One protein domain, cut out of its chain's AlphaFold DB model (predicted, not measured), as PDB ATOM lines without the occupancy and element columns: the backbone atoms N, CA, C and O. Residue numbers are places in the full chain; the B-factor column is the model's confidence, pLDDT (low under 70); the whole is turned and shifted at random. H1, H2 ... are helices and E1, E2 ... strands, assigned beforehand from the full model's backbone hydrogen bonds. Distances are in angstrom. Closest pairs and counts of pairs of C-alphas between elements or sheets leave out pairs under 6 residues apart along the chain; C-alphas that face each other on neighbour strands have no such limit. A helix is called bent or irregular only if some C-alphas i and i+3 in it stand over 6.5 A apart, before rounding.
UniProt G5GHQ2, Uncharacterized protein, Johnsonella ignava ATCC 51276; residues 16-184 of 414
ATOM      1  N   ASP A  16     184.759 180.408 194.804       80.94
ATOM      2  CA  ASP A  16     185.152 180.083 196.175       80.94
ATOM      3  C   ASP A  16     183.936 179.728 197.043       80.94
ATOM      4  O   ASP A  16     184.015 178.808 197.860       80.94
ATOM      5  N   GLU A  17     182.792 180.385 196.824       88.12
ATOM      6  CA  GLU A  17     181.537 180.055 197.505       88.12
ATOM      7  C   GLU A  17     181.014 178.679 197.094       88.12
ATOM      8  O   GLU A  17     180.732 177.858 197.966       88.12
ATOM      9  N   ILE A  18     180.949 178.376 195.794       84.44
ATOM     10  CA  ILE A  18     180.531 177.049 195.309       84.44
ATOM     11  C   ILE A  18     181.478 175.963 195.825       84.44
ATOM     12  O   ILE A  18     181.047 174.914 196.314       84.44
ATOM     13  N   LYS A  19     182.786 176.211 195.780       82.38
ATOM     14  CA  LYS A  19     183.786 175.261 196.260       82.38
ATOM     15  C   LYS A  19     183.631 174.971 197.752       82.38
ATOM     16  O   LYS A  19     183.662 173.803 198.147       82.38
ATOM     17  N   GLU A  20     183.494 176.008 198.575       89.81
ATOM     18  CA  GLU A  20     183.451 175.868 200.032       89.81
ATOM     19  C   GLU A  20     182.085 175.398 200.540       89.81
ATOM     20  O   GLU A  20     182.037 174.585 201.464       89.81
ATOM     21  N   PHE A  21     180.985 175.871 199.950       91.62
ATOM     22  CA  PHE A  21     179.631 175.636 200.460       91.62
ATOM     23  C   PHE A  21     178.842 174.555 199.716       91.62
ATOM     24  O   PHE A  21     177.843 174.094 200.262       91.62
ATOM     25  N   LEU A  22     179.293 174.097 198.543       87.25
ATOM     26  CA  LEU A  22     178.663 172.991 197.816       87.25
ATOM     27  C   LEU A  22     179.626 171.822 197.583       87.25
ATOM     28  O   LEU A  22     179.403 170.729 198.100       87.25
ATOM     29  N   ILE A  23     180.726 172.037 196.858       82.44
ATOM     30  CA  ILE A  23     181.601 170.946 196.393       82.44
ATOM     31  C   ILE A  23     182.257 170.213 197.564       82.44
ATOM     32  O   ILE A  23     182.187 168.989 197.663       82.44
ATOM     33  N   LYS A  24     182.897 170.953 198.473       85.81
ATOM     34  CA  LYS A  24     183.555 170.367 199.644       85.81
ATOM     35  C   LYS A  24     182.561 169.597 200.533       85.81
ATOM     36  O   LYS A  24     182.882 168.458 200.870       85.81
ATOM     37  N   PRO A  25     181.365 170.126 200.858       89.12
ATOM     38  CA  PRO A  25     180.318 169.355 201.526       89.12
ATOM     39  C   PRO A  25     179.901 168.073 200.796       89.12
ATOM     40  O   PRO A  25     179.776 167.038 201.446       89.12
ATOM     41  N   LEU A  26     179.738 168.097 199.466       83.62
ATOM     42  CA  LEU A  26     179.378 166.901 198.688       83.62
ATOM     43  C   LEU A  26     180.432 165.789 198.821       83.62
ATOM     44  O   LEU A  26     180.082 164.629 199.021       83.62
ATOM     45  N   PHE A  27     181.722 166.137 198.807       81.88
ATOM     46  CA  PHE A  27     182.812 165.175 199.031       81.88
ATOM     47  C   PHE A  27     182.950 164.691 200.474       81.88
ATOM     48  O   PHE A  27     183.530 163.634 200.716       81.88
ATOM     49  N   GLN A  28     182.476 165.474 201.439       86.94
ATOM     50  CA  GLN A  28     182.479 165.091 202.850       86.94
ATOM     51  C   GLN A  28     181.285 164.202 203.210       86.94
ATOM     52  O   GLN A  28     181.297 163.554 204.256       86.94
ATOM     53  N   ASN A  29     180.260 164.154 202.360       82.06
ATOM     54  CA  ASN A  29     179.103 163.298 202.554       82.06
ATOM     55  C   ASN A  29     179.400 161.880 202.051       82.06
ATOM     56  O   ASN A  29     179.434 161.627 200.849       82.06
ATOM     57  N   GLU A  30     179.559 160.936 202.979       81.81
ATOM     58  CA  GLU A  30     179.887 159.533 202.683       81.81
ATOM     59  C   GLU A  30     178.864 158.832 201.772       81.81
ATOM     60  O   GLU A  30     179.222 157.887 201.073       81.81
ATOM     61  N   ASN A  31     177.609 159.299 201.734       74.56
ATOM     62  CA  ASN A  31     176.564 158.734 200.871       74.56
ATOM     63  C   ASN A  31     176.577 159.299 199.444       74.56
ATOM     64  O   ASN A  31     175.870 158.784 198.584       74.56
ATOM     65  N   VAL A  32     177.331 160.373 199.208       73.12
ATOM     66  CA  VAL A  32     177.391 161.103 197.934       73.12
ATOM     67  C   VAL A  32     178.765 160.918 197.303       73.12
ATOM     68  O   VAL A  32     178.855 160.575 196.129       73.12
ATOM     69  N   ALA A  33     179.832 161.076 198.092       69.06
ATOM     70  CA  ALA A  33     181.224 161.039 197.654       69.06
ATOM     71  C   ALA A  33     181.599 159.835 196.758       69.06
ATOM     72  O   ALA A  33     182.366 160.039 195.819       69.06
ATOM     73  N   PRO A  34     181.076 158.606 196.974       69.38
ATOM     74  CA  PRO A  34     181.374 157.463 196.103       69.38
ATOM     75  C   PRO A  34     180.785 157.557 194.688       69.38
ATOM     76  O   PRO A  34     181.253 156.853 193.797       69.38
ATOM     77  N   PHE A  35     179.756 158.384 194.492       62.62
ATOM     78  CA  PHE A  35     178.966 158.482 193.257       62.62
ATOM     79  C   PHE A  35     179.281 159.735 192.446       62.62
ATOM     80  O   PHE A  35     178.659 159.971 191.417       62.62
ATOM     81  N   ILE A  36     180.214 160.560 192.927       61.66
ATOM     82  CA  ILE A  36     180.531 161.835 192.303       61.66
ATOM     83  C   ILE A  36     181.989 161.902 191.890       61.66
ATOM     84  O   ILE A  36     182.917 161.671 192.666       61.66
ATOM     85  N   LYS A  37     182.192 162.338 190.656       61.84
ATOM     86  CA  LYS A  37     183.437 162.947 190.223       61.84
ATOM     87  C   LYS A  37     183.066 164.295 189.622       61.84
ATOM     88  O   LYS A  37     182.512 164.289 188.530       61.84
ATOM     89  N   PRO A  38     183.333 165.416 190.308       59.62
ATOM     90  CA  PRO A  38     183.018 166.717 189.765       59.62
ATOM     91  C   PRO A  38     183.930 166.982 188.578       59.62
ATOM     92  O   PRO A  38     185.161 166.944 188.690       59.62
ATOM     93  N   ILE A  39     183.312 167.261 187.449       56.38
ATOM     94  CA  ILE A  39     183.954 167.959 186.348       56.38
ATOM     95  C   ILE A  39     183.474 169.398 186.482       56.38
ATOM     96  O   ILE A  39     182.283 169.635 186.640       56.38
ATOM     97  N   ILE A  40     184.418 170.332 186.564       56.31
ATOM     98  CA  ILE A  40     184.121 171.760 186.650       56.31
ATOM     99  C   ILE A  40     184.727 172.366 185.402       56.31
ATOM    100  O   ILE A  40     185.952 172.508 185.322       56.31
ATOM    101  N   ASP A  41     183.875 172.697 184.447       50.38
ATOM    102  CA  ASP A  41     184.278 173.490 183.299       50.38
ATOM    103  C   ASP A  41     184.083 174.965 183.628       50.38
ATOM    104  O   ASP A  41     183.109 175.359 184.255       50.38
ATOM    105  N   PHE A  42     185.051 175.795 183.255       45.81
ATOM    106  CA  PHE A  42     184.933 177.240 183.401       45.81
ATOM    107  C   PHE A  42     184.754 177.838 182.021       45.81
ATOM    108  O   PHE A  42     185.645 177.717 181.171       45.81
ATOM    109  N   HIS A  43     183.640 178.528 181.817       45.50
ATOM    110  CA  HIS A  43     183.449 179.328 180.624       45.50
ATOM    111  C   HIS A  43     183.853 180.768 180.953       45.50
ATOM    112  O   HIS A  43     183.207 181.486 181.710       45.50
ATOM    113  N   LEU A  44     185.011 181.172 180.422       36.59
ATOM    114  CA  LEU A  44     185.444 182.567 180.425       36.59
ATOM    115  C   LEU A  44     184.831 183.249 179.208       36.59
ATOM    116  O   LEU A  44     185.373 183.141 178.103       36.59
ATOM    117  N   ASP A  45     183.734 183.974 179.406       38.53
ATOM    118  CA  ASP A  45     183.283 184.912 178.390       38.53
ATOM    119  C   ASP A  45     184.176 186.164 178.442       38.53
ATOM    120  O   ASP A  45     184.276 186.858 179.449       38.53
ATOM    121  N   LYS A  46     184.878 186.460 177.342       33.03
ATOM    122  CA  LYS A  46     185.774 187.626 177.242       33.03
ATOM    123  C   LYS A  46     185.019 188.960 177.240       33.03
ATOM    124  O   LYS A  46     185.667 190.003 177.352       33.03
ATOM    125  N   ASN A  47     183.694 188.936 177.089       37.53
ATOM    126  CA  ASN A  47     182.863 190.126 176.947       37.53
ATOM    127  C   ASN A  47     182.123 190.528 178.230       37.53
ATOM    128  O   ASN A  47     181.701 191.680 178.338       37.53
ATOM    129  N   PHE A  48     182.047 189.646 179.227       34.97
ATOM    130  CA  PHE A  48     181.469 189.955 180.528       34.97
ATOM    131  C   PHE A  48     182.464 189.604 181.636       34.97
ATOM    132  O   PHE A  48     183.052 188.533 181.651       34.97
ATOM    133  N   ASN A  49     182.696 190.526 182.568       28.62
ATOM    134  CA  ASN A  49     183.672 190.353 183.652       28.62
ATOM    135  C   ASN A  49     183.181 189.378 184.751       28.62
ATOM    136  O   ASN A  49     183.307 189.698 185.932       28.62
ATOM    137  N   PHE A  50     182.601 188.228 184.406       34.94
ATOM    138  CA  PHE A  50     182.214 187.197 185.371       34.94
ATOM    139  C   PHE A  50     182.733 185.815 184.960       34.94
ATOM    140  O   PHE A  50     183.103 185.577 183.812       34.94
ATOM    141  N   ILE A  51     182.839 184.930 185.949       33.97
ATOM    142  CA  ILE A  51     183.251 183.540 185.773       33.97
ATOM    143  C   ILE A  51     181.965 182.726 185.741       33.97
ATOM    144  O   ILE A  51     181.301 182.627 186.770       33.97
ATOM    145  N   ASP A  52     181.633 182.166 184.583       38.97
ATOM    146  CA  ASP A  52     180.593 181.153 184.487       38.97
ATOM    147  C   ASP A  52     181.206 179.809 184.900       38.97
ATOM    148  O   ASP A  52     182.240 179.372 184.367       38.97
ATOM    149  N   ILE A  53     180.629 179.201 185.930       39.22
ATOM    150  CA  ILE A  53     181.017 177.868 186.372       39.22
ATOM    151  C   ILE A  53     180.078 176.947 185.616       39.22
ATOM    152  O   ILE A  53     178.922 176.771 186.003       39.22
ATOM    153  N   GLY A  54     180.609 176.404 184.521       36.44
ATOM    154  CA  GLY A  54     179.960 175.417 183.676       36.44
ATOM    155  C   GLY A  54     179.501 174.191 184.470       36.44
ATOM    156  O   GLY A  54     179.710 174.113 185.687       36.44
ATOM    157  N   PRO A  55     178.856 173.223 183.799       41.72
ATOM    158  CA  PRO A  55     178.154 172.140 184.469       41.72
ATOM    159  C   PRO A  55     179.039 171.474 185.518       41.72
ATOM    160  O   PRO A  55     180.113 170.968 185.199       41.72
ATOM    161  N   LEU A  56     178.569 171.425 186.765       48.34
ATOM    162  CA  LEU A  56     179.071 170.456 187.725       48.34
ATOM    163  C   LEU A  56     178.552 169.091 187.281       48.34
ATOM    164  O   LEU A  56     177.496 168.661 187.742       48.34
ATOM    165  N   GLU A  57     179.252 168.429 186.363       53.09
ATOM    166  CA  GLU A  57     178.892 167.065 185.986       53.09
ATOM    167  C   GLU A  57     179.280 166.139 187.133       53.09
ATOM    168  O   GLU A  57     180.450 166.035 187.516       53.09
ATOM    169  N   LEU A  58     178.281 165.481 187.711       52.44
ATOM    170  CA  LEU A  58     178.465 164.448 188.710       52.44
ATOM    171  C   LEU A  58     178.412 163.115 187.971       52.44
ATOM    172  O   LEU A  58     177.338 162.608 187.659       52.44
ATOM    173  N   GLN A  59     179.587 162.581 187.623       47.84
ATOM    174  CA  GLN A  59     179.662 161.313 186.902       47.84
ATOM    175  C   GLN A  59     179.191 160.162 187.803       47.84
ATOM    176  O   GLN A  59     179.974 159.647 188.605       47.84
ATOM    177  N   ASP A  60     177.930 159.751 187.648       48.12
ATOM    178  CA  ASP A  60     177.434 158.486 188.184       48.12
ATOM    179  C   ASP A  60     178.073 157.333 187.387       48.12
ATOM    180  O   ASP A  60     178.188 157.370 186.161       48.12
ATOM    181  N   ILE A  61     178.473 156.273 188.084       47.41
ATOM    182  CA  ILE A  61     178.969 155.021 187.492       47.41
ATOM    183  C   ILE A  61     177.832 154.293 186.725       47.41
ATOM    184  O   ILE A  61     178.074 153.287 186.061       47.41
ATOM    185  N   ARG A  62     176.590 154.796 186.811       49.03
ATOM    186  CA  ARG A  62     175.359 154.232 186.230       49.03
ATOM    187  C   ARG A  62     174.827 154.941 184.969       49.03
ATOM    188  O   ARG A  62     173.679 154.702 184.612       49.03
ATOM    189  N   ASP A  63     175.630 155.767 184.292       51.16
ATOM    190  CA  ASP A  63     175.278 156.438 183.017       51.16
ATOM    191  C   ASP A  63     174.080 157.420 183.085       51.16
ATOM    192  O   ASP A  63     173.434 157.692 182.074       51.16
ATOM    193  N   ILE A  64     173.790 157.999 184.256       50.94
ATOM    194  CA  ILE A  64     172.772 159.055 184.409       50.94
ATOM    195  C   ILE A  64     173.466 160.378 184.701       50.94
ATOM    196  O   ILE A  64     174.236 160.491 185.654       50.94
ATOM    197  N   SER A  65     173.200 161.382 183.865       62.62
ATOM    198  CA  SER A  65     173.769 162.715 184.026       62.62
ATOM    199  C   SER A  65     172.994 163.491 185.088       62.62
ATOM    200  O   SER A  65     171.846 163.872 184.858       62.62
ATOM    201  N   LEU A  66     173.633 163.726 186.233       73.75
ATOM    202  CA  LEU A  66     173.267 164.790 187.161       73.75
ATOM    203  C   LEU A  66     174.219 165.963 186.916       73.75
ATOM    204  O   LEU A  66     175.436 165.800 187.048       73.75
ATOM    205  N   SER A  67     173.683 167.127 186.557       73.81
ATOM    206  CA  SER A  67     174.481 168.346 186.407       73.81
ATOM    207  C   SER A  67     173.847 169.540 187.101       73.81
ATOM    208  O   SER A  67     172.628 169.645 187.210       73.81
ATOM    209  N   VAL A  68     174.694 170.445 187.591       77.38
ATOM    210  CA  VAL A  68     174.270 171.734 188.154       77.38
ATOM    211  C   VAL A  68     174.930 172.847 187.358       77.38
ATOM    212  O   VAL A  68     176.154 172.871 187.247       77.38
ATOM    213  N   HIS A  69     174.124 173.742 186.801       76.06
ATOM    214  CA  HIS A  69     174.564 174.875 185.993       76.06
ATOM    215  C   HIS A  69     174.316 176.160 186.776       76.06
ATOM    216  O   HIS A  69     173.182 176.422 187.181       76.06
ATOM    217  N   PHE A  70     175.369 176.945 187.006       74.31
ATOM    218  CA  PHE A  70     175.291 178.203 187.743       74.31
ATOM    219  C   PHE A  70     175.232 179.373 186.770       74.31
ATOM    220  O   PHE A  70     176.258 179.853 186.306       74.31
ATOM    221  N   CYS A  71     174.027 179.852 186.492       72.38
ATOM    222  CA  CYS A  71     173.803 181.014 185.647       72.38
ATOM    223  C   CYS A  71     173.664 182.280 186.516       72.38
ATOM    224  O   CYS A  71     173.348 182.223 187.702       72.38
ATOM    225  N   ASN A  72     173.852 183.464 185.930       71.44
ATOM    226  CA  ASN A  72     173.754 184.723 186.687       71.44
ATOM    227  C   ASN A  72     172.387 184.933 187.368       71.44
ATOM    228  O   ASN A  72     172.320 185.504 188.452       71.44
ATOM    229  N   LEU A  73     171.302 184.509 186.718       77.25
ATOM    230  CA  LEU A  73     169.923 184.754 187.164       77.25
ATOM    231  C   LEU A  73     169.266 183.520 187.781       77.25
ATOM    232  O   LEU A  73     168.231 183.629 188.442       77.25
ATOM    233  N   SER A  74     169.847 182.346 187.547       83.31
ATOM    234  CA  SER A  74     169.283 181.068 187.951       83.31
ATOM    235  C   SER A  74     170.360 180.022 188.205       83.31
ATOM    236  O   SER A  74     171.504 180.136 187.788       83.31
ATOM    237  N   THR A  75     169.995 178.954 188.893       86.00
ATOM    238  CA  THR A  75     170.760 177.714 188.920       86.00
ATOM    239  C   THR A  75     169.848 176.593 188.470       86.00
ATOM    240  O   THR A  75     168.776 176.404 189.049       86.00
ATOM    241  N   ASN A  76     170.289 175.855 187.457       83.56
ATOM    242  CA  ASN A  76     169.523 174.772 186.857       83.56
ATOM    243  C   ASN A  76     170.152 173.436 187.262       83.56
ATOM    244  O   ASN A  76     171.369 173.255 187.163       83.56
ATOM    245  N   ILE A  77     169.333 172.508 187.746       85.94
ATOM    246  CA  ILE A  77     169.748 171.170 188.168       85.94
ATOM    247  C   ILE A  77     169.080 170.166 187.234       85.94
ATOM    248  O   ILE A  77     167.862 170.003 187.277       85.94
ATOM    249  N   TYR A  78     169.878 169.484 186.419       80.00
ATOM    250  CA  TYR A  78     169.407 168.483 185.465       80.00
ATOM    251  C   TYR A  78     169.614 167.083 186.022       80.00
ATOM    252  O   TYR A  78     170.704 166.767 186.496       80.00
ATOM    253  N   PHE A  79     168.595 166.232 185.936       78.62
ATOM    254  CA  PHE A  79     168.673 164.828 186.336       78.62
ATOM    255  C   PHE A  79     167.684 163.995 185.516       78.62
ATOM    256  O   PHE A  79     166.544 164.398 185.356       78.62
ATOM    257  N   ALA A  80     168.089 162.826 185.014       73.25
ATOM    258  CA  ALA A  80     167.184 161.869 184.353       73.25
ATOM    259  C   ALA A  80     166.200 162.476 183.311       73.25
ATOM    260  O   ALA A  80     165.032 162.101 183.289       73.25
ATOM    261  N   ASP A  81     166.682 163.385 182.453       72.12
ATOM    262  CA  ASP A  81     165.908 164.150 181.449       72.12
ATOM    263  C   ASP A  81     164.866 165.148 182.008       72.12
ATOM    264  O   ASP A  81     163.984 165.604 181.271       72.12
ATOM    265  N   GLU A  82     164.984 165.494 183.287       82.38
ATOM    266  CA  GLU A  82     164.174 166.471 184.016       82.38
ATOM    267  C   GLU A  82     165.048 167.643 184.506       82.38
ATOM    268  O   GLU A  82     166.265 167.502 184.684       82.38
ATOM    269  N   GLU A  83     164.433 168.801 184.756       85.62
ATOM    270  CA  GLU A  83     165.118 170.027 185.183       85.62
ATOM    271  C   GLU A  83     164.412 170.690 186.377       85.62
ATOM    272  O   GLU A  83     163.188 170.834 186.423       85.62
ATOM    273  N   ILE A  84     165.212 171.113 187.359       91.44
ATOM    274  CA  ILE A  84     164.786 171.935 188.496       91.44
ATOM    275  C   ILE A  84     165.473 173.293 188.383       91.44
ATOM    276  O   ILE A  84     166.699 173.358 188.293       91.44
ATOM    277  N   MET A  85     164.703 174.374 188.451       91.12
ATOM    278  CA  MET A  85     165.209 175.740 188.327       91.12
ATOM    279  C   MET A  85     165.080 176.495 189.648       91.12
ATOM    280  O   MET A  85     163.990 176.629 190.208       91.12
ATOM    281  N   LEU A  86     166.191 177.041 190.132       94.06
ATOM    282  CA  LEU A  86     166.217 178.031 191.204       94.06
ATOM    283  C   LEU A  86     166.476 179.386 190.557       94.06
ATOM    284  O   LEU A  86     167.551 179.594 190.012       94.06
ATOM    285  N   ILE A  87     165.502 180.288 190.580       89.38
ATOM    286  CA  ILE A  87     165.558 181.570 189.863       89.38
ATOM    287  C   ILE A  87     165.504 182.691 190.893       89.38
ATOM    288  O   ILE A  87     164.648 182.637 191.779       89.38
ATOM    289  N   ASP A  88     166.370 183.700 190.764       88.38
ATOM    290  CA  ASP A  88     166.305 184.905 191.599       88.38
ATOM    291  C   ASP A  88     164.871 185.466 191.625       88.38
ATOM    292  O   ASP A  88     164.212 185.571 190.588       88.38
ATOM    293  N   ASP A  89     164.376 185.819 192.815       86.19
ATOM    294  CA  ASP A  89     162.975 186.214 193.004       86.19
ATOM    295  C   ASP A  89     162.569 187.407 192.117       86.19
ATOM    296  O   ASP A  89     161.447 187.432 191.605       86.19
ATOM    297  N   ASN A  90     163.484 188.354 191.881       83.25
ATOM    298  CA  ASN A  90     163.270 189.503 190.999       83.25
ATOM    299  C   ASN A  90     163.463 189.137 189.522       83.25
ATOM    300  O   ASN A  90     162.945 189.832 188.651       83.25
ATOM    301  N   ALA A  91     164.181 188.052 189.222       78.38
ATOM    302  CA  ALA A  91     164.393 187.593 187.856       78.38
ATOM    303  C   ALA A  91     163.205 186.804 187.279       78.38
ATOM    304  O   ALA A  91     163.055 186.740 186.062       78.38
ATOM    305  N   LYS A  92     162.327 186.241 188.124       76.88
ATOM    306  CA  LYS A  92     161.188 185.402 187.693       76.88
ATOM    307  C   LYS A  92     160.248 186.089 186.697       76.88
ATOM    308  O   LYS A  92     159.675 185.414 185.853       76.88
ATOM    309  N   SER A  93     160.099 187.413 186.762       66.81
ATOM    310  CA  SER A  93     159.289 188.183 185.805       66.81
ATOM    311  C   SER A  93     159.906 188.314 184.412       66.81
ATOM    312  O   SER A  93     159.223 188.761 183.494       66.81
ATOM    313  N   TYR A  94     161.185 187.970 184.265       62.72
ATOM    314  CA  TYR A  94     161.928 188.044 183.008       62.72
ATOM    315  C   TYR A  94     162.214 186.666 182.410       62.72
ATOM    316  O   TYR A  94     162.824 186.604 181.354       62.72
ATOM    317  N   ILE A  95     161.805 185.576 183.068       62.12
ATOM    318  CA  ILE A  95     161.977 184.222 182.538       62.12
ATOM    319  C   ILE A  95     160.799 183.882 181.641       62.12
ATOM    320  O   ILE A  95     159.636 184.006 182.043       62.12
ATOM    321  N   SER A  96     161.110 183.431 180.427       57.12
ATOM    322  CA  SER A  96     160.086 183.051 179.475       57.12
ATOM    323  C   SER A  96     159.305 181.810 179.959       57.12
ATOM    324  O   SER A  96     159.862 180.899 180.578       57.12
ATOM    325  N   PRO A  97     157.999 181.734 179.672       57.00
ATOM    326  CA  PRO A  97     157.167 180.571 179.967       57.00
ATOM    327  C   PRO A  97     157.717 179.255 179.414       57.00
ATOM    328  O   PRO A  97     157.546 178.222 180.053       57.00
ATOM    329  N   SER A  98     158.392 179.281 178.262       54.47
ATOM    330  CA  SER A  98     159.016 178.093 177.678       54.47
ATOM    331  C   SER A  98     160.307 177.678 178.353       54.47
ATOM    332  O   SER A  98     160.592 176.485 178.383       54.47
ATOM    333  N   ASP A  99     161.059 178.611 178.939       59.47
ATOM    334  CA  ASP A  99     162.233 178.262 179.741       59.47
ATOM    335  C   ASP A  99     161.852 177.572 181.057       59.47
ATOM    336  O   ASP A  99     162.622 176.761 181.559       59.47
ATOM    337  N   ALA A 100     160.667 177.857 181.606       64.62
ATOM    338  CA  ALA A 100     160.145 177.206 182.813       64.62
ATOM    339  C   ALA A 100     159.224 176.005 182.519       64.62
ATOM    340  O   ALA A 100     158.760 175.326 183.439       64.62
ATOM    341  N   TYR A 101     158.917 175.744 181.250       62.94
ATOM    342  CA  TYR A 101     157.940 174.742 180.851       62.94
ATOM    343  C   TYR A 101     158.433 173.316 181.131       62.94
ATOM    344  O   TYR A 101     159.538 172.954 180.738       62.94
ATOM    345  N   LYS A 102     157.592 172.496 181.785       67.38
ATOM    346  CA  LYS A 102     157.919 171.142 182.290       67.38
ATOM    347  C   LYS A 102     159.058 171.091 183.319       67.38
ATOM    348  O   LYS A 102     159.415 170.006 183.766       67.38
ATOM    349  N   ASN A 103     159.547 172.244 183.761       81.44
ATOM    350  CA  ASN A 103     160.599 172.347 184.758       81.44
ATOM    351  C   ASN A 103     159.990 172.583 186.142       81.44
ATOM    352  O   ASN A 103     159.004 173.309 186.301       81.44
ATOM    353  N   ALA A 104     160.590 171.990 187.172       89.69
ATOM    354  CA  ALA A 104     160.197 172.274 188.546       89.69
ATOM    355  C   ALA A 104     160.864 173.570 189.015       89.69
ATOM    356  O   ALA A 104     162.070 173.607 189.261       89.69
ATOM    357  N   VAL A 105     160.084 174.640 189.162       91.69
ATOM    358  CA  VAL A 105     160.592 175.924 189.653       91.69
ATOM    359  C   VAL A 105     160.525 175.971 191.179       91.69
ATOM    360  O   VAL A 105     159.482 175.714 191.782       91.69
ATOM    361  N   TYR A 106     161.636 176.325 191.821       94.50
ATOM    362  CA  TYR A 106     161.684 176.570 193.260       94.50
ATOM    363  C   TYR A 106     161.026 177.915 193.612       94.50
ATOM    364  O   TYR A 106     161.435 178.985 193.148       94.50
ATOM    365  N   GLU A 107     160.017 177.864 194.481       91.62
ATOM    366  CA  GLU A 107     159.180 179.013 194.859       91.62
ATOM    367  C   GLU A 107     159.375 179.506 196.290       91.62
ATOM    368  O   GLU A 107     158.679 180.423 196.727       91.62
ATOM    369  N   GLY A 108     160.345 178.951 197.019       90.25
ATOM    370  CA  GLY A 108     160.806 179.585 198.251       90.25
ATOM    371  C   GLY A 108     161.479 180.926 197.970       90.25
ATOM    372  O   GLY A 108     162.036 181.131 196.894       90.25
ATOM    373  N   SER A 109     161.469 181.830 198.954       90.69
ATOM    374  CA  SER A 109     162.225 183.082 198.832       90.69
ATOM    375  C   SER A 109     163.723 182.789 198.856       90.69
ATOM    376  O   SER A 109     164.213 182.121 199.770       90.69
ATOM    377  N   LEU A 110     164.439 183.287 197.851       94.88
ATOM    378  CA  LEU A 110     165.892 183.171 197.737       94.88
ATOM    379  C   LEU A 110     166.594 184.459 198.155       94.88
ATOM    380  O   LEU A 110     167.638 184.401 198.801       94.88
ATOM    381  N   ARG A 111     166.004 185.623 197.865       94.69
ATOM    382  CA  ARG A 111     166.630 186.922 198.164       94.69
ATOM    383  C   ARG A 111     166.691 187.243 199.659       94.69
ATOM    384  O   ARG A 111     167.413 188.147 200.071       94.69
ATOM    385  N   ASP A 112     165.977 186.486 200.495       95.06
ATOM    386  CA  ASP A 112     166.096 186.554 201.953       95.06
ATOM    387  C   ASP A 112     167.176 185.636 202.554       95.06
ATOM    388  O   ASP A 112     167.324 185.596 203.779       95.06
ATOM    389  N   LYS A 113     167.943 184.934 201.707       96.31
ATOM    390  CA  LYS A 113     168.972 183.957 202.085       96.31
ATOM    391  C   LYS A 113     170.350 184.400 201.627       96.31
ATOM    392  O   LYS A 113     170.510 185.005 200.583       96.31
ATOM    393  N   THR A 114     171.377 184.069 202.395       96.62
ATOM    394  CA  THR A 114     172.772 184.250 201.974       96.62
ATOM    395  C   THR A 114     173.161 183.228 200.901       96.62
ATOM    396  O   THR A 114     172.589 182.138 200.851       96.62
ATOM    397  N   HIS A 115     174.222 183.483 200.121       95.25
ATOM    398  CA  HIS A 115     174.748 182.493 199.164       95.25
ATOM    399  C   HIS A 115     175.014 181.125 199.799       95.25
ATOM    400  O   HIS A 115     174.728 180.094 199.200       95.25
ATOM    401  N   LYS A 116     175.509 181.095 201.041       97.12
ATOM    402  CA  LYS A 116     175.719 179.849 201.785       97.12
ATOM    403  C   LYS A 116     174.414 179.077 202.009       97.12
ATOM    404  O   LYS A 116     174.413 177.852 201.938       97.12
ATOM    405  N   GLU A 117     173.328 179.772 202.325       97.69
ATOM    406  CA  GLU A 117     172.012 179.162 202.539       97.69
ATOM    407  C   GLU A 117     171.389 178.697 201.218       97.69
ATOM    408  O   GLU A 117     170.841 177.599 201.171       97.69
ATOM    409  N   ILE A 118     171.550 179.459 200.132       97.25
ATOM    410  CA  ILE A 118     171.078 179.053 198.798       97.25
ATOM    411  C   ILE A 118     171.859 177.829 198.294       97.25
ATOM    412  O   ILE A 118     171.263 176.824 197.907       97.25
ATOM    413  N   LEU A 119     173.191 177.842 198.397       95.31
ATOM    414  CA  LEU A 119     174.036 176.692 198.049       95.31
ATOM    415  C   LEU A 119     173.746 175.469 198.929       95.31
ATOM    416  O   LEU A 119     173.909 174.337 198.475       95.31
ATOM    417  N   LYS A 120     173.255 175.664 200.161       95.62
ATOM    418  CA  LYS A 120     172.784 174.568 201.015       95.62
ATOM    419  C   LYS A 120     171.483 173.944 200.499       95.62
ATOM    420  O   LYS A 120     171.351 172.726 200.583       95.62
ATOM    421  N   ILE A 121     170.563 174.738 199.950       97.25
ATOM    422  CA  ILE A 121     169.353 174.225 199.283       97.25
ATOM    423  C   ILE A 121     169.755 173.396 198.059       97.25
ATOM    424  O   ILE A 121     169.313 172.258 197.920       97.25
ATOM    425  N   ILE A 122     170.657 173.922 197.221       94.38
ATOM    426  CA  ILE A 122     171.190 173.207 196.048       94.38
ATOM    427  C   ILE A 122     171.857 171.891 196.478       94.38
ATOM    428  O   ILE A 122     171.589 170.842 195.898       94.38
ATOM    429  N   TYR A 123     172.669 171.919 197.538       91.38
ATOM    430  CA  TYR A 123     173.273 170.723 198.128       91.38
ATOM    431  C   TYR A 123     172.225 169.684 198.553       91.38
ATOM    432  O   TYR A 123     172.406 168.496 198.284       91.38
ATOM    433  N   ASP A 124     171.143 170.109 199.212       93.69
ATOM    434  CA  ASP A 124     170.089 169.201 199.675       93.69
ATOM    435  C   ASP A 124     169.363 168.541 198.501       93.69
ATOM    436  O   ASP A 124     169.150 167.328 198.528       93.69
ATOM    437  N   ILE A 125     169.075 169.304 197.443       93.69
ATOM    438  CA  ILE A 125     168.499 168.777 196.200       93.69
ATOM    439  C   ILE A 125     169.457 167.763 195.562       93.69
ATOM    440  O   ILE A 125     169.064 166.629 195.298       93.69
ATOM    441  N   VAL A 126     170.739 168.103 195.395       87.38
ATOM    442  CA  VAL A 126     171.749 167.183 194.836       87.38
ATOM    443  C   VAL A 126     171.847 165.887 195.650       87.38
ATOM    444  O   VAL A 126     171.915 164.803 195.076       87.38
ATOM    445  N   CYS A 127     171.804 165.962 196.983       86.31
ATOM    446  CA  CYS A 127     171.836 164.775 197.844       86.31
ATOM    447  C   CYS A 127     170.616 163.862 197.661       86.31
ATOM    448  O   CYS A 127     170.741 162.647 197.825       86.31
ATOM    449  N   ILE A 128     169.450 164.426 197.337       88.75
ATOM    450  CA  ILE A 128     168.244 163.657 197.009       88.75
ATOM    451  C   ILE A 128     168.412 162.967 195.646       88.75
ATOM    452  O   ILE A 128     168.065 161.792 195.503       88.75
ATOM    453  N   LEU A 129     168.978 163.677 194.665       86.12
ATOM    454  CA  LEU A 129     169.062 163.243 193.269       86.12
ATOM    455  C   LEU A 129     170.228 162.300 192.957       86.12
ATOM    456  O   LEU A 129     170.128 161.535 192.009       86.12
ATOM    457  N   ILE A 130     171.312 162.287 193.741       76.69
ATOM    458  CA  ILE A 130     172.557 161.572 193.383       76.69
ATOM    459  C   ILE A 130     172.402 160.060 193.135       76.69
ATOM    460  O   ILE A 130     173.281 159.416 192.574       76.69
ATOM    461  N   ASN A 131     171.289 159.469 193.574       73.94
ATOM    462  CA  ASN A 131     170.986 158.060 193.355       73.94
ATOM    463  C   ASN A 131     169.853 157.799 192.364       73.94
ATOM    464  O   ASN A 131     169.418 156.653 192.248       73.94
ATOM    465  N   SER A 132     169.349 158.825 191.680       78.06
ATOM    466  CA  SER A 132     168.211 158.682 190.784       78.06
ATOM    467  C   SER A 132     168.558 157.799 189.586       78.06
ATOM    468  O   SER A 132     169.476 158.108 188.835       78.06
ATOM    469  N   THR A 133     167.781 156.738 189.384       74.81
ATOM    470  CA  THR A 133     167.763 155.918 188.165       74.81
ATOM    471  C   THR A 133     166.674 156.328 187.172       74.81
ATOM    472  O   THR A 133     166.576 155.782 186.076       74.81
ATOM    473  N   GLY A 134     165.841 157.293 187.561       78.00
ATOM    474  CA  GLY A 134     164.787 157.885 186.751       78.00
ATOM    475  C   GLY A 134     164.037 158.953 187.542       78.00
ATOM    476  O   GLY A 134     164.023 158.907 188.777       78.00
ATOM    477  N   GLY A 135     163.416 159.881 186.820       81.75
ATOM    478  CA  GLY A 135     162.634 160.989 187.355       81.75
ATOM    479  C   GLY A 135     161.343 161.188 186.565       81.75
ATOM    480  O   GLY A 135     161.276 160.805 185.400       81.75
ATOM    481  N   GLU A 136     160.323 161.749 187.206       84.62
ATOM    482  CA  GLU A 136     159.158 162.337 186.538       84.62
ATOM    483  C   GLU A 136     158.678 163.536 187.364       84.62
ATOM    484  O   GLU A 136     158.522 163.430 188.586       84.62
ATOM    485  N   ILE A 137     158.472 164.681 186.711       83.88
ATOM    486  CA  ILE A 137     157.922 165.884 187.338       83.88
ATOM    487  C   ILE A 137     156.412 165.936 187.092       83.88
ATOM    488  O   ILE A 137     155.927 165.847 185.965       83.88
ATOM    489  N   HIS A 138     155.658 166.136 188.168       81.94
ATOM    490  CA  HIS A 138     154.230 166.410 188.134       81.94
ATOM    491  C   HIS A 138     153.973 167.812 188.671       81.94
ATOM    492  O   HIS A 138     154.298 168.117 189.817       81.94
ATOM    493  N   GLU A 139     153.339 168.647 187.860       81.12
ATOM    494  CA  GLU A 139     152.990 170.016 188.226       81.12
ATOM    495  C   GLU A 139     151.520 170.142 188.645       81.12
ATOM    496  O   GLU A 139     150.628 169.449 188.148       81.12
ATOM    497  N   THR A 140     151.261 171.042 189.587       76.19
ATOM    498  CA  THR A 140     149.920 171.456 189.994       76.19
ATOM    499  C   THR A 140     149.852 172.976 190.008       76.19
ATOM    500  O   THR A 140     150.501 173.626 190.825       76.19
ATOM    501  N   LEU A 141     149.027 173.538 189.123       75.75
ATOM    502  CA  LEU A 141     148.762 174.973 189.064       75.75
ATOM    503  C   LEU A 141     148.144 175.468 190.380       75.75
ATOM    504  O   LEU A 141     147.072 175.005 190.777       75.75
ATOM    505  N   ILE A 142     148.789 176.448 191.015       75.44
ATOM    506  CA  ILE A 142     148.266 177.146 192.198       75.44
ATOM    507  C   ILE A 142     147.546 178.420 191.778       75.44
ATOM    508  O   ILE A 142     146.394 178.640 192.160       75.44
ATOM    509  N   LYS A 143     148.221 179.265 190.993       69.94
ATOM    510  CA  LYS A 143     147.652 180.487 190.416       69.94
ATOM    511  C   LYS A 143     148.509 181.007 189.267       69.94
ATOM    512  O   LYS A 143     149.704 180.736 189.199       69.94
ATOM    513  N   GLU A 144     147.910 181.833 188.425       66.81
ATOM    514  CA  GLU A 144     148.654 182.681 187.495       66.81
ATOM    515  C   GLU A 144     149.440 183.758 188.264       66.81
ATOM    516  O   GLU A 144     149.069 184.151 189.380       66.81
ATOM    517  N   ARG A 145     150.568 184.200 187.698       65.19
ATOM    518  CA  ARG A 145     151.343 185.324 188.234       65.19
ATOM    519  C   ARG A 145     150.799 186.638 187.692       65.19
ATOM    520  O   ARG A 145     150.342 186.702 186.558       65.19
ATOM    521  N   ASP A 146     150.880 187.680 188.514       56.66
ATOM    522  CA  ASP A 146     150.475 189.021 188.103       56.66
ATOM    523  C   ASP A 146     151.425 189.529 187.007       56.66
ATOM    524  O   ASP A 146     152.642 189.552 187.201       56.66
ATOM    525  N   GLU A 147     150.871 189.939 185.863       53.75
ATOM    526  CA  GLU A 147     151.648 190.541 184.779       53.75
ATOM    527  C   GLU A 147     152.239 191.889 185.240       53.75
ATOM    528  O   GLU A 147     151.477 192.802 185.583       53.75
ATOM    529  N   PRO A 148     153.572 192.071 185.234       43.25
ATOM    530  CA  PRO A 148     154.204 193.323 185.646       43.25
ATOM    531  C   PRO A 148     153.875 194.465 184.674       43.25
ATOM    532  O   PRO A 148     153.750 195.617 185.088       43.25
ATOM    533  N   GLU A 149     153.651 194.144 183.396       45.19
ATOM    534  CA  GLU A 149     153.143 195.047 182.366       45.19
ATOM    535  C   GLU A 149     152.250 194.267 181.395       45.19
ATOM    536  O   GLU A 149     152.541 193.112 181.086       45.19
ATOM    537  N   LYS A 150     151.179 194.905 180.890       37.72
ATOM    538  CA  LYS A 150     150.186 194.281 179.995       37.72
ATOM    539  C   LYS A 150     150.861 193.505 178.857       37.72
ATOM    540  O   LYS A 150     151.327 194.102 177.880       37.72
ATOM    541  N   GLY A 151     150.825 192.182 178.964       36.91
ATOM    542  CA  GLY A 151     151.251 191.236 177.950       36.91
ATOM    543  C   GLY A 151     152.570 190.503 178.204       36.91
ATOM    544  O   GLY A 151     152.977 189.774 177.313       36.91
ATOM    545  N   ILE A 152     153.296 190.652 179.307       41.22
ATOM    546  CA  ILE A 152     154.402 189.705 179.570       41.22
ATOM    547  C   ILE A 152     153.790 188.464 180.232       41.22
ATOM    548  O   ILE A 152     153.455 188.518 181.411       41.22
ATOM    549  N   TYR A 153     153.600 187.378 179.468       45.28
ATOM    550  CA  TYR A 153     153.169 186.094 180.029       45.28
ATOM    551  C   TYR A 153     154.310 185.546 180.889       45.28
ATOM    552  O   TYR A 153     155.430 185.387 180.403       45.28
ATOM    553  N   ILE A 154     154.031 185.300 182.168       58.50
ATOM    554  CA  ILE A 154     154.974 184.699 183.114       58.50
ATOM    555  C   ILE A 154     154.474 183.290 183.414       58.50
ATOM    556  O   ILE A 154     153.267 183.075 183.549       58.50
ATOM    557  N   PHE A 155     155.395 182.335 183.545       62.28
ATOM    558  CA  PHE A 155     155.057 180.986 183.982       62.28
ATOM    559  C   PHE A 155     154.226 181.012 185.286       62.28
ATOM    560  O   PHE A 155     154.455 181.850 186.169       62.28
ATOM    561  N   PRO A 156     153.227 180.126 185.421       68.38
ATOM    562  CA  PRO A 156     152.343 180.137 186.575       68.38
ATOM    563  C   PRO A 156     153.072 179.766 187.869       68.38
ATOM    564  O   PRO A 156     154.122 179.131 187.867       68.38
ATOM    565  N   LEU A 157     152.475 180.130 189.002       79.38
ATOM    566  CA  LEU A 157     152.894 179.598 190.291       79.38
ATOM    567  C   LEU A 157     152.360 178.168 190.434       79.38
ATOM    568  O   LEU A 157     151.139 177.962 190.423       79.38
ATOM    569  N   CYS A 158     153.264 177.210 190.622       83.56
ATOM    570  CA  CYS A 158     152.949 175.789 190.717       83.56
ATOM    571  C   CYS A 158     153.542 175.145 191.977       83.56
ATOM    572  O   CYS A 158     154.619 175.517 192.449       83.56
ATOM    573  N   ASP A 159     152.843 174.127 192.470       86.75
ATOM    574  CA  ASP A 159     153.426 173.102 193.332       86.75
ATOM    575  C   ASP A 159     153.910 171.945 192.456       86.75
ATOM    576  O   ASP A 159     153.284 171.611 191.443       86.75
ATOM    577  N   TYR A 160     155.002 171.306 192.866       89.69
ATOM    578  CA  TYR A 160     155.607 170.207 192.123       89.69
ATOM    579  C   TYR A 160     155.746 168.963 192.982       89.69
ATOM    580  O   TYR A 160     156.060 169.013 194.172       89.69
ATOM    581  N   ILE A 161     155.555 167.818 192.342       92.19
ATOM    582  CA  ILE A 161     155.851 166.510 192.904       92.19
ATOM    583  C   ILE A 161     156.824 165.828 191.959       92.19
ATOM    584  O   ILE A 161     156.526 165.664 190.782       92.19
ATOM    585  N   ILE A 162     157.982 165.446 192.480       92.44
ATOM    586  CA  ILE A 162     159.047 164.815 191.710       92.44
ATOM    587  C   ILE A 162     159.172 163.367 192.161       92.44
ATOM    588  O   ILE A 162     159.613 163.089 193.282       92.44
ATOM    589  N   ASP A 163     158.789 162.449 191.282       90.69
ATOM    590  CA  ASP A 163     158.909 161.016 191.511       90.69
ATOM    591  C   ASP A 163     160.293 160.541 191.096       90.69
ATOM    592  O   ASP A 163     160.675 160.618 189.935       90.69
ATOM    593  N   ILE A 164     161.046 160.016 192.057       88.44
ATOM    594  CA  ILE A 164     162.417 159.556 191.863       88.44
ATOM    595  C   ILE A 164     162.469 158.052 192.069       88.44
ATOM    596  O   ILE A 164     162.069 157.526 193.111       88.44
ATOM    597  N   LYS A 165     163.041 157.348 191.097       84.81
ATOM    598  CA  LYS A 165     163.423 155.940 191.244       84.81
ATOM    599  C   LYS A 165     164.883 155.863 191.659       84.81
ATOM    600  O   LYS A 165     165.693 156.620 191.144       84.81
ATOM    601  N   ASN A 166     165.230 154.975 192.585       80.31
ATOM    602  CA  ASN A 166     166.616 154.630 192.895       80.31
ATOM    603  C   ASN A 166     166.758 153.160 193.316       80.31
ATOM    604  O   ASN A 166     165.794 152.513 193.723       80.31
ATOM    605  N   ASP A 167     167.987 152.650 193.300       75.12
ATOM    606  CA  ASP A 167     168.275 151.235 193.589       75.12
ATOM    607  C   ASP A 167     168.294 150.881 195.089       75.12
ATOM    608  O   ASP A 167     168.497 149.725 195.463       75.12
ATOM    609  N   LEU A 168     168.089 151.855 195.984       73.56
ATOM    610  CA  LEU A 168     168.232 151.663 197.432       73.56
ATOM    611  C   LEU A 168     167.031 150.943 198.074       73.56
ATOM    612  O   LEU A 168     167.047 150.715 199.284       73.56
ATOM    613  N   ASN A 169     165.996 150.582 197.299       68.62
ATOM    614  CA  ASN A 169     164.791 149.848 197.733       68.62
ATOM    615  C   ASN A 169     164.104 150.417 198.993       68.62
ATOM    616  O   ASN A 169     163.382 149.713 199.703       68.62
ATOM    617  N   LYS A 170     164.322 151.702 199.285       83.69
ATOM    618  CA  LYS A 170     163.729 152.414 200.415       83.69
ATOM    619  C   LYS A 170     162.815 153.501 199.884       83.69
ATOM    620  O   LYS A 170     163.270 154.350 199.118       83.69
ATOM    621  N   SER A 171     161.565 153.479 200.332       87.62
ATOM    622  CA  SER A 171     160.585 154.514 200.019       87.62
ATOM    623  C   SER A 171     160.583 155.598 201.091       87.62
ATOM    624  O   SER A 171     160.546 155.286 202.285       87.62
ATOM    625  N   TYR A 172     160.661 156.859 200.679       88.94
ATOM    626  CA  TYR A 172     160.554 158.026 201.554       88.94
ATOM    627  C   TYR A 172     160.223 159.270 200.727       88.94
ATOM    628  O   TYR A 172     160.352 159.252 199.507       88.94
ATOM    629  N   HIS A 173     159.852 160.362 201.388       92.50
ATOM    630  CA  HIS A 173     159.649 161.648 200.733       92.50
ATOM    631  C   HIS A 173     160.340 162.775 201.492       92.50
ATOM    632  O   HIS A 173     160.603 162.667 202.694       92.50
ATOM    633  N   VAL A 174     160.636 163.855 200.776       93.31
ATOM    634  CA  VAL A 174     161.260 165.068 201.306       93.31
ATOM    635  C   VAL A 174     160.536 166.271 200.714       93.31
ATOM    636  O   VAL A 174     160.372 166.345 199.503       93.31
ATOM    637  N   GLN A 175     160.106 167.206 201.559       94.88
ATOM    638  CA  GLN A 175     159.544 168.482 201.113       94.88
ATOM    639  C   GLN A 175     160.636 169.549 201.140       94.88
ATOM    640  O   GLN A 175     161.287 169.730 202.171       94.88
ATOM    641  N   ILE A 176     160.782 170.282 200.042       94.56
ATOM    642  CA  ILE A 176     161.556 171.520 199.969       94.56
ATOM    643  C   ILE A 176     160.632 172.584 199.369       94.56
ATOM    644  O   ILE A 176     160.373 172.581 198.171       94.56
ATOM    645  N   GLU A 177     160.117 173.477 200.217       94.88
ATOM    646  CA  GLU A 177     159.175 174.543 199.836       94.88
ATOM    647  C   GLU A 177     157.964 174.027 199.050       94.88
ATOM    648  O   GLU A 177     157.161 173.298 199.626       94.88
ATOM    649  N   ASN A 178     157.825 174.374 197.767       94.31
ATOM    650  CA  ASN A 178     156.743 173.960 196.869       94.31
ATOM    651  C   ASN A 178     157.027 172.639 196.126       94.31
ATOM    652  O   ASN A 178     156.208 172.202 195.320       94.31
ATOM    653  N   ILE A 179     158.173 171.995 196.375       96.50
ATOM    654  CA  ILE A 179     158.591 170.766 195.695       96.50
ATOM    655  C   ILE A 179     158.591 169.596 196.684       96.50
ATOM    656  O   ILE A 179     159.342 169.576 197.665       96.50
ATOM    657  N   LEU A 180     157.767 168.584 196.411       94.81
ATOM    658  CA  LEU A 180     157.762 167.311 197.128       94.81
ATOM    659  C   LEU A 180     158.524 166.255 196.324       94.81
ATOM    660  O   LEU A 180     158.060 165.792 195.287       94.81
ATOM    661  N   PHE A 181     159.645 165.788 196.852       93.75
ATOM    662  CA  PHE A 181     160.379 164.654 196.303       93.75
ATOM    663  C   PHE A 181     159.814 163.351 196.870       93.75
ATOM    664  O   PHE A 181     159.819 163.168 198.088       93.75
ATOM    665  N   ARG A 182     159.367 162.423 196.018       92.94
ATOM    666  CA  ARG A 182     158.927 161.071 196.399       92.94
ATOM    667  C   ARG A 182     159.906 160.038 195.855       92.94
ATOM    668  O   ARG A 182     160.000 159.826 194.654       92.94
ATOM    669  N   ILE A 183     160.626 159.363 196.738       91.62
ATOM    670  CA  ILE A 183     161.669 158.405 196.380       91.62
ATOM    671  C   ILE A 183     161.103 156.994 196.512       91.62
ATOM    672  O   ILE A 183     160.679 156.612 197.601       91.62
ATOM    673  N   ASN A 184     161.119 156.210 195.428       87.50
ATOM    674  CA  ASN A 184     160.610 154.832 195.342       87.50
ATOM    675  C   ASN A 184     159.198 154.630 195.914       87.50
ATOM    676  O   ASN A 184     158.855 153.527 196.355       87.50
TER     677      ASN A 184
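Overview. This is residues 16 to 184 of the 414 residues of an uncharacterized protein of Johnsonella ignava ATCC 51276 (UniProt G5GHQ2). A five-stranded sheet and a smaller four-stranded sheet come together at the E4, E5 and E6 side, only partly face to face, and helix H2 packs between them; H1 lies beside H2 and only grazes the larger sheet. The loop of residues 144 to 156 reaches far out from E6 and E7. The 169 printed residues hold, in chain order, H1, E1 to E5, H2 and E6 to E9, of mixed class. The larger sheet runs E1, E2, E3, E4, E5, antiparallel, the other E6, E7, E9, E8, mixed. The whole is compact, with a radius of gyration of the C-alphas of 16.3 A and spans of 51 by 43 by 28 A.

Along the chain. The larger sheet has E1, residues 38 to 44, E2, 51 to 59 and 22.5 A long, E3, 65 to 70, E4, 74 to 79, and E5, 82 to 87. H2, residues 115 to 129, is 20.9 A long. H1, residues 16 to 28, is 16.6 A long and begins at C-alpha 16, (185.152, 180.083, 196.175); it is irregular, but only just, with C-alphas 21 and 24 6.6 A apart. The second sheet has E6, 132 to 143 and 30.0 A long, E7, 157 to 166 and 28.6 A long, E8, 172 to 176, and E9, 179 to 183, which ends at C-alpha 183, (161.669, 158.405, 196.380).

Arrangement. E1 to E5 form a meander, each strand the antiparallel neighbour of the one before, in a twisted sheet. N 54 and O 41 are 2.7 A apart, N 56 and O 68 2.9 A, N 69 and O 76 2.8 A, and N 77 and O 84 2.8 A, each within hydrogen-bond range. H2 is on this sheet at a height of 9.6 A, along the strands, over E4 and only just over E3, with 3 C-alphas. The two layers are this sheet and H2 on one face. H1 and H2 touch, closest at the C-alphas of Leu 22 and Tyr 123, 5.9 A, at a shallow tilt of 34 degrees, only just short of steep, the same way. The two sheets form a sandwich, two sheets face to face, their best planes 28 degrees apart; the closest C-alphas of E5 and E6 are those of Glu 82 and Gly 135, 6.6 A. H2 is also on the second, twisted sheet, over E9, at a height of 11.7 A. There E6 and E7 are antiparallel, with N 138 and O 161 at 2.8 A; E7 and E9 are parallel, with N 162 and O 180 at 2.8 A; E9 and E8 are antiparallel, with N 181 and O 174 at 2.8 A. Every O i to N i+4 pair of H2 is within hydrogen-bond range, and 6 of 9 in H1.

Size, cuts and confidence. The C-alphas of Glu 30 and Lys 150 are the farthest apart, 51.0 A. The printed part has no cut. The links E5 to H2 and E6 to E7 are long; in the first, residues 104 to 105 pair parallel with 84 to 85 of E5. The mean pLDDT of the printed part is 74.3, and it is under 70 at residues 33 to 65, 93 to 102, 143 to 156 and 169.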